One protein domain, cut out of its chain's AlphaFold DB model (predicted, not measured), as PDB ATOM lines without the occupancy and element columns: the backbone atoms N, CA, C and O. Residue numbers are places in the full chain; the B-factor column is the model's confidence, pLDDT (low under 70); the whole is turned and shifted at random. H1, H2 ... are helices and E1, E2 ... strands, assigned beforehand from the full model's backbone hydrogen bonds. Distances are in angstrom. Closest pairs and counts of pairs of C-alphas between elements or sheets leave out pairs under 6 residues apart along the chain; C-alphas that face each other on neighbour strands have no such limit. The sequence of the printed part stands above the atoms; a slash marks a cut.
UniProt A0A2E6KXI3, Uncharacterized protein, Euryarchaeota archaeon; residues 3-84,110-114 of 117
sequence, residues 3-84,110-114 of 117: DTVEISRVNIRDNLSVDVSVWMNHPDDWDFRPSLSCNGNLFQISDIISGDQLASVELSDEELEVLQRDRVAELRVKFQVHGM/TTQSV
ATOM      1  N   ASP A   3     -31.547  16.420  35.436       85.81
ATOM      2  CA  ASP A   3     -31.465  15.052  35.941       85.81
ATOM      3  C   ASP A   3     -30.513  14.958  37.134       85.81
ATOM      4  O   ASP A   3     -30.914  14.603  38.239       85.81
ATOM      5  N   THR A   4     -29.256  15.342  36.915       91.06
ATOM      6  CA  THR A   4     -28.188  15.219  37.909       91.06
ATOM      7  C   THR A   4     -27.370  16.505  37.951       91.06
ATOM      8  O   THR A   4     -26.999  17.051  36.910       91.06
ATOM      9  N   VAL A   5     -27.046  16.979  39.153       94.44
ATOM     10  CA  VAL A   5     -26.164  18.131  39.374       94.44
ATOM     11  C   VAL A   5     -24.967  17.673  40.193       94.44
ATOM     12  O   VAL A   5     -25.121  17.066  41.246       94.44
ATOM     13  N   GLU A   6     -23.763  17.962  39.711       95.88
ATOM     14  CA  GLU A   6     -22.520  17.536  40.352       95.88
ATOM     15  C   GLU A   6     -21.565  18.719  40.515       95.88
ATOM     16  O   GLU A   6     -21.262  19.437  39.557       95.88
ATOM     17  N   ILE A   7     -21.051  18.902  41.731       96.81
ATOM     18  CA  ILE A   7     -19.963  19.842  41.993       96.81
ATOM     19  C   ILE A   7     -18.651  19.134  41.664       96.81
ATOM     20  O   ILE A   7     -18.224  18.221  42.361       96.81
ATOM     21  N   SER A   8     -18.011  19.564  40.581       94.75
ATOM     22  CA  SER A   8     -16.796  18.923  40.068       94.75
ATOM     23  C   SER A   8     -15.513  19.481  40.679       94.75
ATOM     24  O   SER A   8     -14.500  18.785  40.752       94.75
ATOM     25  N   ARG A   9     -15.527  20.759  41.075       95.94
ATOM     26  CA  ARG A   9     -14.373  21.432  41.671       95.94
ATOM     27  C   ARG A   9     -14.794  22.688  42.420       95.94
ATOM     28  O   ARG A   9     -15.632  23.443  41.930       95.94
ATOM     29  N   VAL A  10     -14.117  22.950  43.527       97.31
ATOM     30  CA  VAL A  10     -14.135  24.225  44.246       97.31
ATOM     31  C   VAL A  10     -12.733  24.836  44.163       97.31
ATOM     32  O   VAL A  10     -11.743  24.107  44.156       97.31
ATOM     33  N   ASN A  11     -12.637  26.149  43.959       96.62
ATOM     34  CA  ASN A  11     -11.379  26.891  44.038       96.62
ATOM     35  C   ASN A  11     -11.623  28.296  44.578       96.62
ATOM     36  O   ASN A  11     -12.703  28.861  44.411       96.62
ATOM     37  N   ILE A  12     -10.554  28.916  45.057       96.06
ATOM     38  CA  ILE A  12     -10.505  30.344  45.355       96.06
ATOM     39  C   ILE A  12      -9.919  31.078  44.140       96.06
ATOM     40  O   ILE A  12      -8.863  30.708  43.620       96.06
ATOM     41  N   ARG A  13     -10.625  32.102  43.652       91.88
ATOM     42  CA  ARG A  13     -10.127  33.051  42.641       91.88
ATOM     43  C   ARG A  13     -10.271  34.474  43.173       91.88
ATOM     44  O   ARG A  13      -9.591  34.824  44.127       91.88
ATOM     45  N   ASP A  14     -11.170  35.260  42.581       90.31
ATOM     46  CA  ASP A  14     -11.596  36.551  43.122       90.31
ATOM     47  C   ASP A  14     -12.564  36.341  44.300       90.31
ATOM     48  O   ASP A  14     -12.488  37.043  45.301       90.31
ATOM     49  N   ASN A  15     -13.431  35.331  44.179       94.31
ATOM     50  CA  ASN A  15     -14.320  34.789  45.204       94.31
ATOM     51  C   ASN A  15     -14.294  33.247  45.133       94.31
ATOM     52  O   ASN A  15     -13.523  32.665  44.352       94.31
ATOM     53  N   LEU A  16     -15.122  32.575  45.939       97.19
ATOM     54  CA  LEU A  16     -15.291  31.125  45.848       97.19
ATOM     55  C   LEU A  16     -15.885  30.756  44.479       97.19
ATOM     56  O   LEU A  16     -17.017  31.115  44.164       97.19
ATOM     57  N   SER A  17     -15.126  30.025  43.668       97.75
ATOM     58  CA  SER A  17     -15.523  29.560  42.340       97.75
ATOM     59  C   SER A  17     -15.852  28.072  42.386       97.75
ATOM     60  O   SER A  17     -14.985  27.247  42.674       97.75
ATOM     61  N   VAL A  18     -17.070  27.717  41.988       97.75
ATOM     62  CA  VAL A  18     -17.579  26.343  41.979       97.75
ATOM     63  C   VAL A  18     -17.874  25.917  40.539       97.75
ATOM     64  O   VAL A  18     -18.747  26.479  39.873       97.75
ATOM     65  N   ASP A  19     -17.130  24.932  40.038       97.44
ATOM     66  CA  ASP A  19     -17.363  24.331  38.723       97.44
ATOM     67  C   ASP A  19     -18.434  23.228  38.865       97.44
ATOM     68  O   ASP A  19     -18.223  22.218  39.547       97.44
ATOM     69  N   VAL A  20     -19.574  23.399  38.194       96.69
ATOM     70  CA  VAL A  20     -20.761  22.533  38.314       96.69
ATOM     71  C   VAL A  20     -21.077  21.880  36.973       96.69
ATOM     72  O   VAL A  20     -21.127  22.553  35.942       96.69
ATOM     73  N   SER A  21     -21.330  20.574  36.977       95.00
ATOM     74  CA  SER A  21     -21.858  19.846  35.821       95.00
ATOM     75  C   SER A  21     -23.344  19.583  36.021       95.00
ATOM     76  O   SER A  21     -23.745  19.026  37.038       95.00
ATOM     77  N   VAL A  22     -24.155  19.995  35.051       93.62
ATOM     78  CA  VAL A  22     -25.606  19.779  35.050       93.62
ATOM     79  C   VAL A  22     -25.946  18.847  33.903       93.62
ATOM     80  O   VAL A  22     -25.716  19.172  32.736       93.62
ATOM     81  N   TRP A  23     -26.482  17.683  34.244       91.62
ATOM     82  CA  TRP A  23     -26.933  16.676  33.304       91.62
ATOM     83  C   TRP A  23     -28.436  16.773  33.087       91.62
ATOM     84  O   TRP A  23     -29.210  17.014  34.008       91.62
ATOM     85  N   MET A  24     -28.840  16.591  31.838       90.38
ATOM     86  CA  MET A  24     -30.212  16.710  31.368       90.38
ATOM     87  C   MET A  24     -30.590  15.459  30.575       90.38
ATOM     88  O   MET A  24     -29.758  14.901  29.856       90.38
ATOM     89  N   ASN A  25     -31.854  15.046  30.657       86.81
ATOM     90  CA  ASN A  25     -32.367  13.925  29.869       86.81
ATOM     91  C   ASN A  25     -32.753  14.360  28.450       86.81
ATOM     92  O   ASN A  25     -32.452  13.658  27.486       86.81
ATOM     93  N   HIS A  26     -33.355  15.543  28.307       84.12
ATOM     94  CA  HIS A  26     -33.683  16.155  27.024       84.12
ATOM     95  C   HIS A  26     -33.010  17.531  26.875       84.12
ATOM     96  O   HIS A  26     -32.848  18.237  27.869       84.12
ATOM     97  N   PRO A  27     -32.656  17.984  25.656       81.75
ATOM     98  CA  PRO A  27     -32.141  19.342  25.435       81.75
ATOM     99  C   PRO A  27     -33.056  20.472  25.932       81.75
ATOM    100  O   PRO A  27     -32.572  21.565  26.216       81.75
ATOM    101  N   ASP A  28     -34.355  20.200  26.070       84.00
ATOM    102  CA  ASP A  28     -35.352  21.169  26.544       84.00
ATOM    103  C   ASP A  28     -35.480  21.214  28.079       84.00
ATOM    104  O   ASP A  28     -36.181  22.069  28.614       84.00
ATOM    105  N   ASP A  29     -34.775  20.343  28.811       83.56
ATOM    106  CA  ASP A  29     -34.774  20.294  30.280       83.56
ATOM    107  C   ASP A  29     -33.834  21.335  30.917       83.56
ATOM    108  O   ASP A  29     -33.166  21.066  31.912       83.56
ATOM    109  N   TRP A  30     -33.721  22.518  30.314       75.44
ATOM    110  CA  TRP A  30     -32.737  23.541  30.693       75.44
ATOM    111  C   TRP A  30     -33.128  24.340  31.942       75.44
ATOM    112  O   TRP A  30     -32.412  25.268  32.322       75.44
ATOM    113  N   ASP A  31     -34.254  24.008  32.572       84.38
ATOM    114  CA  ASP A  31     -34.763  24.711  33.744       84.38
ATOM    115  C   ASP A  31     -33.937  24.371  34.996       84.38
ATOM    116  O   ASP A  31     -34.274  23.477  35.769       84.38
ATOM    117  N   PHE A  32     -32.804  25.059  35.141       88.81
ATOM    118  CA  PHE A  32     -31.885  24.975  36.272       88.81
ATOM    119  C   PHE A  32     -31.848  26.322  36.995       88.81
ATOM    120  O   PHE A  32     -31.333  27.304  36.451       88.81
ATOM    121  N   ARG A  33     -32.384  26.381  38.220       92.25
ATOM    122  CA  ARG A  33     -32.485  27.621  39.007       92.25
ATOM    123  C   ARG A  33     -31.840  27.452  40.389       92.25
ATOM    124  O   ARG A  33     -32.547  27.248  41.374       92.25
ATOM    125  N   PRO A  34     -30.500  27.525  40.468       95.06
ATOM    126  CA  PRO A  34     -29.769  27.231  41.693       95.06
ATOM    127  C   PRO A  34     -29.875  28.353  42.731       95.06
ATOM    128  O   PRO A  34     -29.551  29.504  42.433       95.06
ATOM    129  N   SER A  35     -30.213  27.998  43.968       95.94
ATOM    130  CA  SER A  35     -29.963  28.789  45.175       95.94
ATOM    131  C   SER A  35     -28.742  28.241  45.921       95.94
ATOM    132  O   SER A  35     -28.439  27.047  45.840       95.94
ATOM    133  N   LEU A  36     -28.006  29.122  46.604       97.75
ATOM    134  CA  LEU A  36     -26.756  28.781  47.280       97.75
ATOM    135  C   LEU A  36     -26.881  28.996  48.779       97.75
ATOM    136  O   LEU A  36     -27.222  30.095  49.216       97.75
ATOM    137  N   SER A  37     -26.518  27.983  49.557       97.38
ATOM    138  CA  SER A  37     -26.452  28.095  51.010       97.38
ATOM    139  C   SER A  37     -25.191  27.458  51.578       97.38
ATOM    140  O   SER A  37     -24.578  26.584  50.965       97.38
ATOM    141  N   CYS A  38     -24.795  27.899  52.767       97.00
ATOM    142  CA  CYS A  38     -23.692  27.327  53.520       97.00
ATOM    143  C   CYS A  38     -24.112  27.124  54.980       97.00
ATOM    144  O   CYS A  38     -24.555  28.066  55.637       97.00
ATOM    145  N   ASN A  39     -23.978  25.895  55.476       96.00
ATOM    146  CA  ASN A  39     -24.241  25.535  56.867       96.00
ATOM    147  C   ASN A  39     -22.956  24.975  57.486       96.00
ATOM    148  O   ASN A  39     -22.498  23.891  57.116       96.00
ATOM    149  N   GLY A  40     -22.341  25.731  58.397       94.50
ATOM    150  CA  GLY A  40     -21.003  25.420  58.898       94.50
ATOM    151  C   GLY A  40     -19.970  25.483  57.770       94.50
ATOM    152  O   GLY A  40     -19.691  26.566  57.264       94.50
ATOM    153  N   ASN A  41     -19.421  24.332  57.377       95.88
ATOM    154  CA  ASN A  41     -18.518  24.175  56.230       95.88
ATOM    155  C   ASN A  41     -19.181  23.492  55.019       95.88
ATOM    156  O   ASN A  41     -18.533  23.310  53.991       95.88
ATOM    157  N   LEU A  42     -20.452  23.092  55.120       97.69
ATOM    158  CA  LEU A  42     -21.154  22.410  54.040       97.69
ATOM    159  C   LEU A  42     -21.761  23.445  53.093       97.69
ATOM    160  O   LEU A  42     -22.706  24.149  53.449       97.69
ATOM    161  N   PHE A  43     -21.233  23.524  51.877       97.75
ATOM    162  CA  PHE A  43     -21.809  24.310  50.792       97.75
ATOM    163  C   PHE A  43     -22.857  23.484  50.050       97.75
ATOM    164  O   PHE A  43     -22.614  22.327  49.704       97.75
ATOM    165  N   GLN A  44     -24.017  24.074  49.788       97.62
ATOM    166  CA  GLN A  44     -25.161  23.405  49.179       97.62
ATOM    167  C   GLN A  44     -25.703  24.224  48.006       97.62
ATOM    168  O   GLN A  44     -25.794  25.452  48.057       97.62
ATOM    169  N   ILE A  45     -26.089  23.511  46.951       96.81
ATOM    170  CA  ILE A  45     -26.842  24.025  45.810       96.81
ATOM    171  C   ILE A  45     -28.218  23.373  45.867       96.81
ATOM    172  O   ILE A  45     -28.306  22.144  45.868       96.81
ATOM    173  N   SER A  46     -29.273  24.180  45.879       95.38
ATOM    174  CA  SER A  46     -30.660  23.702  45.884       95.38
ATOM    175  C   SER A  46     -31.448  24.307  44.727       95.38
ATOM    176  O   SER A  46     -31.033  25.309  44.146       95.38
ATOM    177  N   ASP A  47     -32.572  23.700  44.361       92.88
ATOM    178  CA  ASP A  47     -33.501  24.312  43.414       92.88
ATOM    179  C   ASP A  47     -34.360  25.365  44.122       92.88
ATOM    180  O   ASP A  47     -34.924  25.114  45.185       92.88
ATOM    181  N   ILE A  48     -34.483  26.558  43.538       91.19
ATOM    182  CA  ILE A  48     -35.248  27.649  44.161       91.19
ATOM    183  C   ILE A  48     -36.767  27.406  44.172       91.19
ATOM    184  O   ILE A  48     -37.469  28.005  44.983       91.19
ATOM    185  N   ILE A  49     -37.297  26.581  43.260       88.00
ATOM    186  CA  ILE A  49     -38.738  26.324  43.145       88.00
ATOM    187  C   ILE A  49     -39.133  25.146  44.026       88.00
ATOM    188  O   ILE A  49     -40.081  25.268  44.801       88.00
ATOM    189  N   SER A  50     -38.450  24.006  43.885       87.06
ATOM    190  CA  SER A  50     -38.791  22.803  44.649       87.06
ATOM    191  C   SER A  50     -38.198  22.811  46.057       87.06
ATOM    192  O   SER A  50     -38.764  22.194  46.955       87.06
ATOM    193  N   GLY A  51     -37.097  23.538  46.272       87.81
ATOM    194  CA  GLY A  51     -36.338  23.518  47.522       87.81
ATOM    195  C   GLY A  51     -35.475  22.266  47.688       87.81
ATOM    196  O   GLY A  51     -34.838  22.105  48.728       87.81
ATOM    197  N   ASP A  52     -35.444  21.381  46.687       90.56
ATOM    198  CA  ASP A  52     -34.674  20.147  46.759       90.56
ATOM    199  C   ASP A  52     -33.178  20.448  46.708       90.56
ATOM    200  O   ASP A  52     -32.705  21.234  45.880       90.56
ATOM    201  N   GLN A  53     -32.415  19.776  47.567       93.69
ATOM    202  CA  GLN A  53     -30.962  19.811  47.494       93.69
ATOM    203  C   GLN A  53     -30.501  19.090  46.221       93.69
ATOM    204  O   GLN A  53     -30.744  17.897  46.050       93.69
ATOM    205  N   LEU A  54     -29.780  19.808  45.362       94.56
ATOM    206  CA  LEU A  54     -29.261  19.297  44.096       94.56
ATOM    207  C   LEU A  54     -27.841  18.747  44.245       94.56
ATOM    208  O   LEU A  54     -27.525  17.693  43.701       94.56
ATOM    209  N   ALA A  55     -26.979  19.456  44.976       96.44
ATOM    210  CA  ALA A  55     -25.599  19.048  45.221       96.44
ATOM    211  C   ALA A  55     -25.052  19.685  46.501       96.44
ATOM    212  O   ALA A  55     -25.518  20.738  46.934       96.44
ATOM    213  N   SER A  56     -24.030  19.070  47.091       97.19
ATOM    214  CA  SER A  56     -23.330  19.620  48.251       97.19
ATOM    215  C   SER A  56     -21.859  19.229  48.256       97.19
ATOM    216  O   SER A  56     -21.493  18.187  47.714       97.19
ATOM    217  N   VAL A  57     -21.026  20.046  48.893       97.81
ATOM    218  CA  VAL A  57     -19.592  19.797  49.065       97.81
ATOM    219  C   VAL A  57     -19.125  20.389  50.394       97.81
ATOM    220  O   VAL A  57     -19.589  21.456  50.796       97.81
ATOM    221  N   GLU A  58     -18.222  19.699  51.084       97.69
ATOM    222  CA  GLU A  58     -17.540  20.260  52.251       97.69
ATOM    223  C   GLU A  58     -16.422  21.192  51.788       97.69
ATOM    224  O   GLU A  58     -15.594  20.821  50.955       97.69
ATOM    225  N   LEU A  59     -16.418  22.405  52.326       97.56
ATOM    226  CA  LEU A  59     -15.378  23.391  52.086       97.56
ATOM    227  C   LEU A  59     -14.223  23.186  53.065       97.56
ATOM    228  O   LEU A  59     -14.430  22.859  54.237       97.56
ATOM    229  N   SER A  60     -13.006  23.429  52.586       97.19
ATOM    230  CA  SER A  60     -11.846  23.620  53.456       97.19
ATOM    231  C   SER A  60     -11.946  24.933  54.238       97.19
ATOM    232  O   SER A  60     -12.691  25.840  53.862       97.19
ATOM    233  N   ASP A  61     -11.164  25.062  55.312       97.00
ATOM    234  CA  ASP A  61     -11.168  26.263  56.159       97.00
ATOM    235  C   ASP A  61     -10.836  27.540  55.365       97.00
ATOM    236  O   ASP A  61     -11.465  28.577  55.569       97.00
ATOM    237  N   GLU A  62      -9.900  27.453  54.412       96.62
ATOM    238  CA  GLU A  62      -9.516  28.574  53.543       96.62
ATOM    239  C   GLU A  62     -10.666  28.980  52.603       96.62
ATOM    240  O   GLU A  62     -10.974  30.161  52.443       96.62
ATOM    241  N   GLU A  63     -11.348  28.001  52.001       97.31
ATOM    242  CA  GLU A  63     -12.504  28.242  51.130       97.31
ATOM    243  C   GLU A  63     -13.683  28.830  51.908       97.31
ATOM    244  O   GLU A  63     -14.363  29.737  51.416       97.31
ATOM    245  N   LEU A  64     -13.906  28.340  53.128       97.12
ATOM    246  CA  LEU A  64     -14.948  28.829  54.016       97.12
ATOM    247  C   LEU A  64     -14.677  30.270  54.461       97.12
ATOM    248  O   LEU A  64     -15.601  31.082  54.449       97.12
ATOM    249  N   GLU A  65     -13.434  30.611  54.807       96.38
ATOM    250  CA  GLU A  65     -13.050  31.974  55.190       96.38
ATOM    251  C   GLU A  65     -13.314  32.970  54.051       96.38
ATOM    252  O   GLU A  65     -13.944  34.014  54.256       96.38
ATOM    253  N   VAL A  66     -12.911  32.621  52.823       97.25
ATOM    254  CA  VAL A  66     -13.188  33.437  51.630       97.25
ATOM    255  C   VAL A  66     -14.691  33.595  51.416       97.25
ATOM    256  O   VAL A  66     -15.173  34.709  51.191       97.25
ATOM    257  N   LEU A  67     -15.449  32.503  51.526       97.31
ATOM    258  CA  LEU A  67     -16.892  32.536  51.336       97.31
ATOM    259  C   LEU A  67     -17.590  33.407  52.391       97.31
ATOM    260  O   LEU A  67     -18.477  34.190  52.052       97.31
ATOM    261  N   GLN A  68     -17.185  33.308  53.659       95.69
ATOM    262  CA  GLN A  68     -17.722  34.118  54.755       95.69
ATOM    263  C   GLN A  68     -17.414  35.609  54.584       95.69
ATOM    264  O   GLN A  68     -18.277  36.438  54.882       95.69
ATOM    265  N   ARG A  69     -16.222  35.948  54.075       95.69
ATOM    266  CA  ARG A  69     -15.815  37.328  53.773       95.69
ATOM    267  C   ARG A  69     -16.641  37.930  52.638       95.69
ATOM    268  O   ARG A  69     -17.153  39.038  52.783       95.69
ATOM    269  N   ASP A  70     -16.759  37.212  51.523       96.44
ATOM    270  CA  ASP A  70     -17.333  37.761  50.289       96.44
ATOM    271  C   ASP A  70     -18.856  37.618  50.230       96.44
ATOM    272  O   ASP A  70     -19.526  38.400  49.555       96.44
ATOM    273  N   ARG A  71     -19.419  36.628  50.940       96.38
ATOM    274  CA  ARG A  71     -20.856  36.292  50.975       96.38
ATOM    275  C   ARG A  71     -21.459  35.988  49.594       96.38
ATOM    276  O   ARG A  71     -22.681  35.937  49.445       96.38
ATOM    277  N   VAL A  72     -20.612  35.777  48.590       97.50
ATOM    278  CA  VAL A  72     -20.974  35.456  47.208       97.50
ATOM    279  C   VAL A  72     -20.094  34.325  46.688       97.50
ATOM    280  O   VAL A  72     -18.935  34.198  47.083       97.50
ATOM    281  N   ALA A  73     -20.628  33.540  45.758       97.50
ATOM    282  CA  ALA A  73     -19.880  32.517  45.039       97.50
ATOM    283  C   ALA A  73     -20.125  32.626  43.529       97.50
ATOM    284  O   ALA A  73     -21.227  32.948  43.071       97.50
ATOM    285  N   GLU A  74     -19.087  32.360  42.742       97.94
ATOM    286  CA  GLU A  74     -19.169  32.208  41.295       97.94
ATOM    287  C   GLU A  74     -19.494  30.753  40.942       97.94
ATOM    288  O   GLU A  74     -18.711  29.843  41.198       97.94
ATOM    289  N   LEU A  75     -20.630  30.530  40.285       97.12
ATOM    290  CA  LEU A  75     -20.966  29.256  39.662       97.12
ATOM    291  C   LEU A  75     -20.504  29.243  38.210       97.12
ATOM    292  O   LEU A  75     -20.821  30.138  37.421       97.12
ATOM    293  N   ARG A  76     -19.802  28.176  37.838       96.62
ATOM    294  CA  ARG A  76     -19.348  27.910  36.472       96.62
ATOM    295  C   ARG A  76     -19.981  26.608  36.013       96.62
ATOM    296  O   ARG A  76     -19.459  25.522  36.236       96.62
ATOM    297  N   VAL A  77     -21.147  26.746  35.403       95.19
ATOM    298  CA  VAL A  77     -22.035  25.649  35.044       95.19
ATOM    299  C   VAL A  77     -21.732  25.170  33.633       95.19
ATOM    300  O   VAL A  77     -21.647  25.961  32.689       95.19
ATOM    301  N   LYS A  78     -21.613  23.858  33.481       93.31
ATOM    302  CA  LYS A  78     -21.498  23.175  32.201       93.31
ATOM    303  C   LYS A  78     -22.693  22.249  32.028       93.31
ATOM    304  O   LYS A  78     -22.850  21.295  32.784       93.31
ATOM    305  N   PHE A  79     -23.500  22.508  31.005       90.44
ATOM    306  CA  PHE A  79     -24.659  21.678  30.697       90.44
ATOM    307  C   PHE A  79     -24.278  20.521  29.776       90.44
ATOM    308  O   PHE A  79     -23.523  20.685  28.806       90.44
ATOM    309  N   GLN A  80     -24.818  19.345  30.072       89.50
ATOM    310  CA  GLN A  80     -24.650  18.125  29.299       89.50
ATOM    311  C   GLN A  80     -26.004  17.431  29.151       89.50
ATOM    312  O   GLN A  80     -26.822  17.455  30.059       89.50
ATOM    313  N   VAL A  81     -26.240  16.801  28.001       87.12
ATOM    314  CA  VAL A  81     -27.452  16.006  27.766       87.12
ATOM    315  C   VAL A  81     -27.041  14.553  27.587       87.12
ATOM    316  O   VAL A  81     -26.118  14.256  26.813       87.12
ATOM    317  N   HIS A  82     -27.712  13.647  28.293       84.19
ATOM    318  CA  HIS A  82     -27.505  12.215  28.138       84.19
ATOM    319  C   HIS A  82     -27.791  11.786  26.695       84.19
ATOM    320  O   HIS A  82     -28.740  12.232  26.059       84.19
ATOM    321  N   GLY A  83     -26.924  10.947  26.130       75.62
ATOM    322  CA  GLY A  83     -27.126  10.398  24.785       75.62
ATOM    323  C   GLY A  83     -26.953  11.378  23.615       75.62
ATOM    324  O   GLY A  83     -26.952  10.925  22.474       75.62
ATOM    325  N   MET A  84     -26.720  12.682  23.844       72.06
ATOM    326  CA  MET A  84     -26.418  13.632  22.752       72.06
ATOM    327  C   MET A  84     -25.129  13.263  22.000       72.06
ATOM    328  O   MET A  84     -24.980  13.543  20.813       72.06
ATOM    329  N   THR A 110     -22.295  32.588  36.501       95.69
ATOM    330  CA  THR A 110     -23.069  33.530  37.313       95.69
ATOM    331  C   THR A 110     -22.421  33.710  38.680       95.69
ATOM    332  O   THR A 110     -21.736  32.813  39.160       95.69
ATOM    333  N   THR A 111     -22.628  34.863  39.304       97.19
ATOM    334  CA  THR A 111     -22.212  35.129  40.684       97.19
ATOM    335  C   THR A 111     -23.468  35.378  41.497       97.19
ATOM    336  O   THR A 111     -24.285  36.212  41.114       97.19
ATOM    337  N   GLN A 112     -23.637  34.639  42.589       96.62
ATOM    338  CA  GLN A 112     -24.842  34.693  43.415       96.62
ATOM    339  C   GLN A 112     -24.468  34.874  44.884       96.62
ATOM    340  O   GLN A 112     -23.388  34.457  45.307       96.62
ATOM    341  N   SER A 113     -25.354  35.505  45.653       97.12
ATOM    342  CA  SER A 113     -25.245  35.551  47.110       97.12
ATOM    343  C   SER A 113     -25.396  34.158  47.705       97.12
ATOM    344  O   SER A 113     -26.118  33.323  47.157       97.12
ATOM    345  N   VAL A 114     -24.722  33.929  48.828       97.44
ATOM    346  CA  VAL A 114     -24.814  32.680  49.583       97.44
ATOM    347  C   VAL A 114     -25.497  32.947  50.912       97.44
ATOM    348  O   VAL A 114     -25.077  33.824  51.674       97.44
TER     349      VAL A 114
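Overview. This is residues 3 to 84 and 110 to 114 of the 117 residues of an uncharacterized protein of Euryarchaeota archaeon (UniProt A0A2E6KXI3). Two twisted sheets lie face to face as a sandwich, a larger one of four strands and a smaller one of three, their strands crossed at 41 degrees, and the one helix, H1, caps one end. The long strands E1, E2 and E6 of the larger sheet run along the length of the domain. The printed part has 87 residues, with named elements in the order E1 E2 E3 E4 E5 H1 E6 E7; the larger sheet is mixed, in the order E1, E2, E6, E7, and the smaller, E3, E4, E5, is antiparallel. The class is mostly strand; the whole is compact, with a radius of gyration of the C-alphas of 13.1 A, yet elongated, with spans of 39 by 24 by 19 A.

Arrangement. In the larger sheet, strongly twisted, E1, residues 3 to 12, and E2, residues 16 to 24, form an antiparallel hairpin; N 6 and O 21 are 2.9 A apart, within hydrogen-bond range. E6, residues 72 to 81, is parallel to E2 at 23 degrees, with N 20 and O 76 at 2.9 A. E7, residues 110 to 113, is an edge strand antiparallel to E6, with N 75 and O 110 at 2.8 A. E3, residues 34 to 39, E4, residues 42 to 47, and E5, residues 53 to 58, form a meander, each strand the antiparallel neighbour of the one before; N 37 and O 44 are 3.0 A apart, N 45 and O 55 2.8 A. The facing parts of the two sheets are 9.2 A centre to centre, their best planes 16 degrees apart. The closest C-alphas of E1 and E5 are those of Val 5 and Leu 54, 5.8 A; of E3 and E7, those of Leu 36 and Ser 113, 6.9 A. H1, residues 61 to 70, is on the larger sheet at a height of 7.2 A, only just over E1, with 3 of its C-alphas, and runs across the strands at 89 degrees to E1 on the local plane. It only grazes the smaller sheet, with residues 64 to 68. In H1 every O i to N i+4 pair is within hydrogen-bond range.

Along the chain. E1 begins at C-alpha 3, (-31.465, 15.052, 35.941), and is 27.6 A long; E2 is 25.3 A and E6 28.3 A. E3 is 16.2 A, E4 16.4 A, E5 14.2 A and H1 14.3 A, with C-alpha 61 at (-11.168, 26.263, 56.159). E7, 10.2 A, ends at C-alpha 113, (-25.245, 35.551, 47.110).

Size, cuts and confidence. The C-alphas of Arg 69 and Gly 83 are the farthest apart, 41.2 A. Residues 85 to 109 are not printed; C-alphas 84 and 110 are 24.9 A apart across this cut, which lies in the link from E6 to E7. Of the links printed whole, E2 to E3 is short and the others are tight. Mean pLDDT of the printed part is 93.4, and no printed residue is under 70.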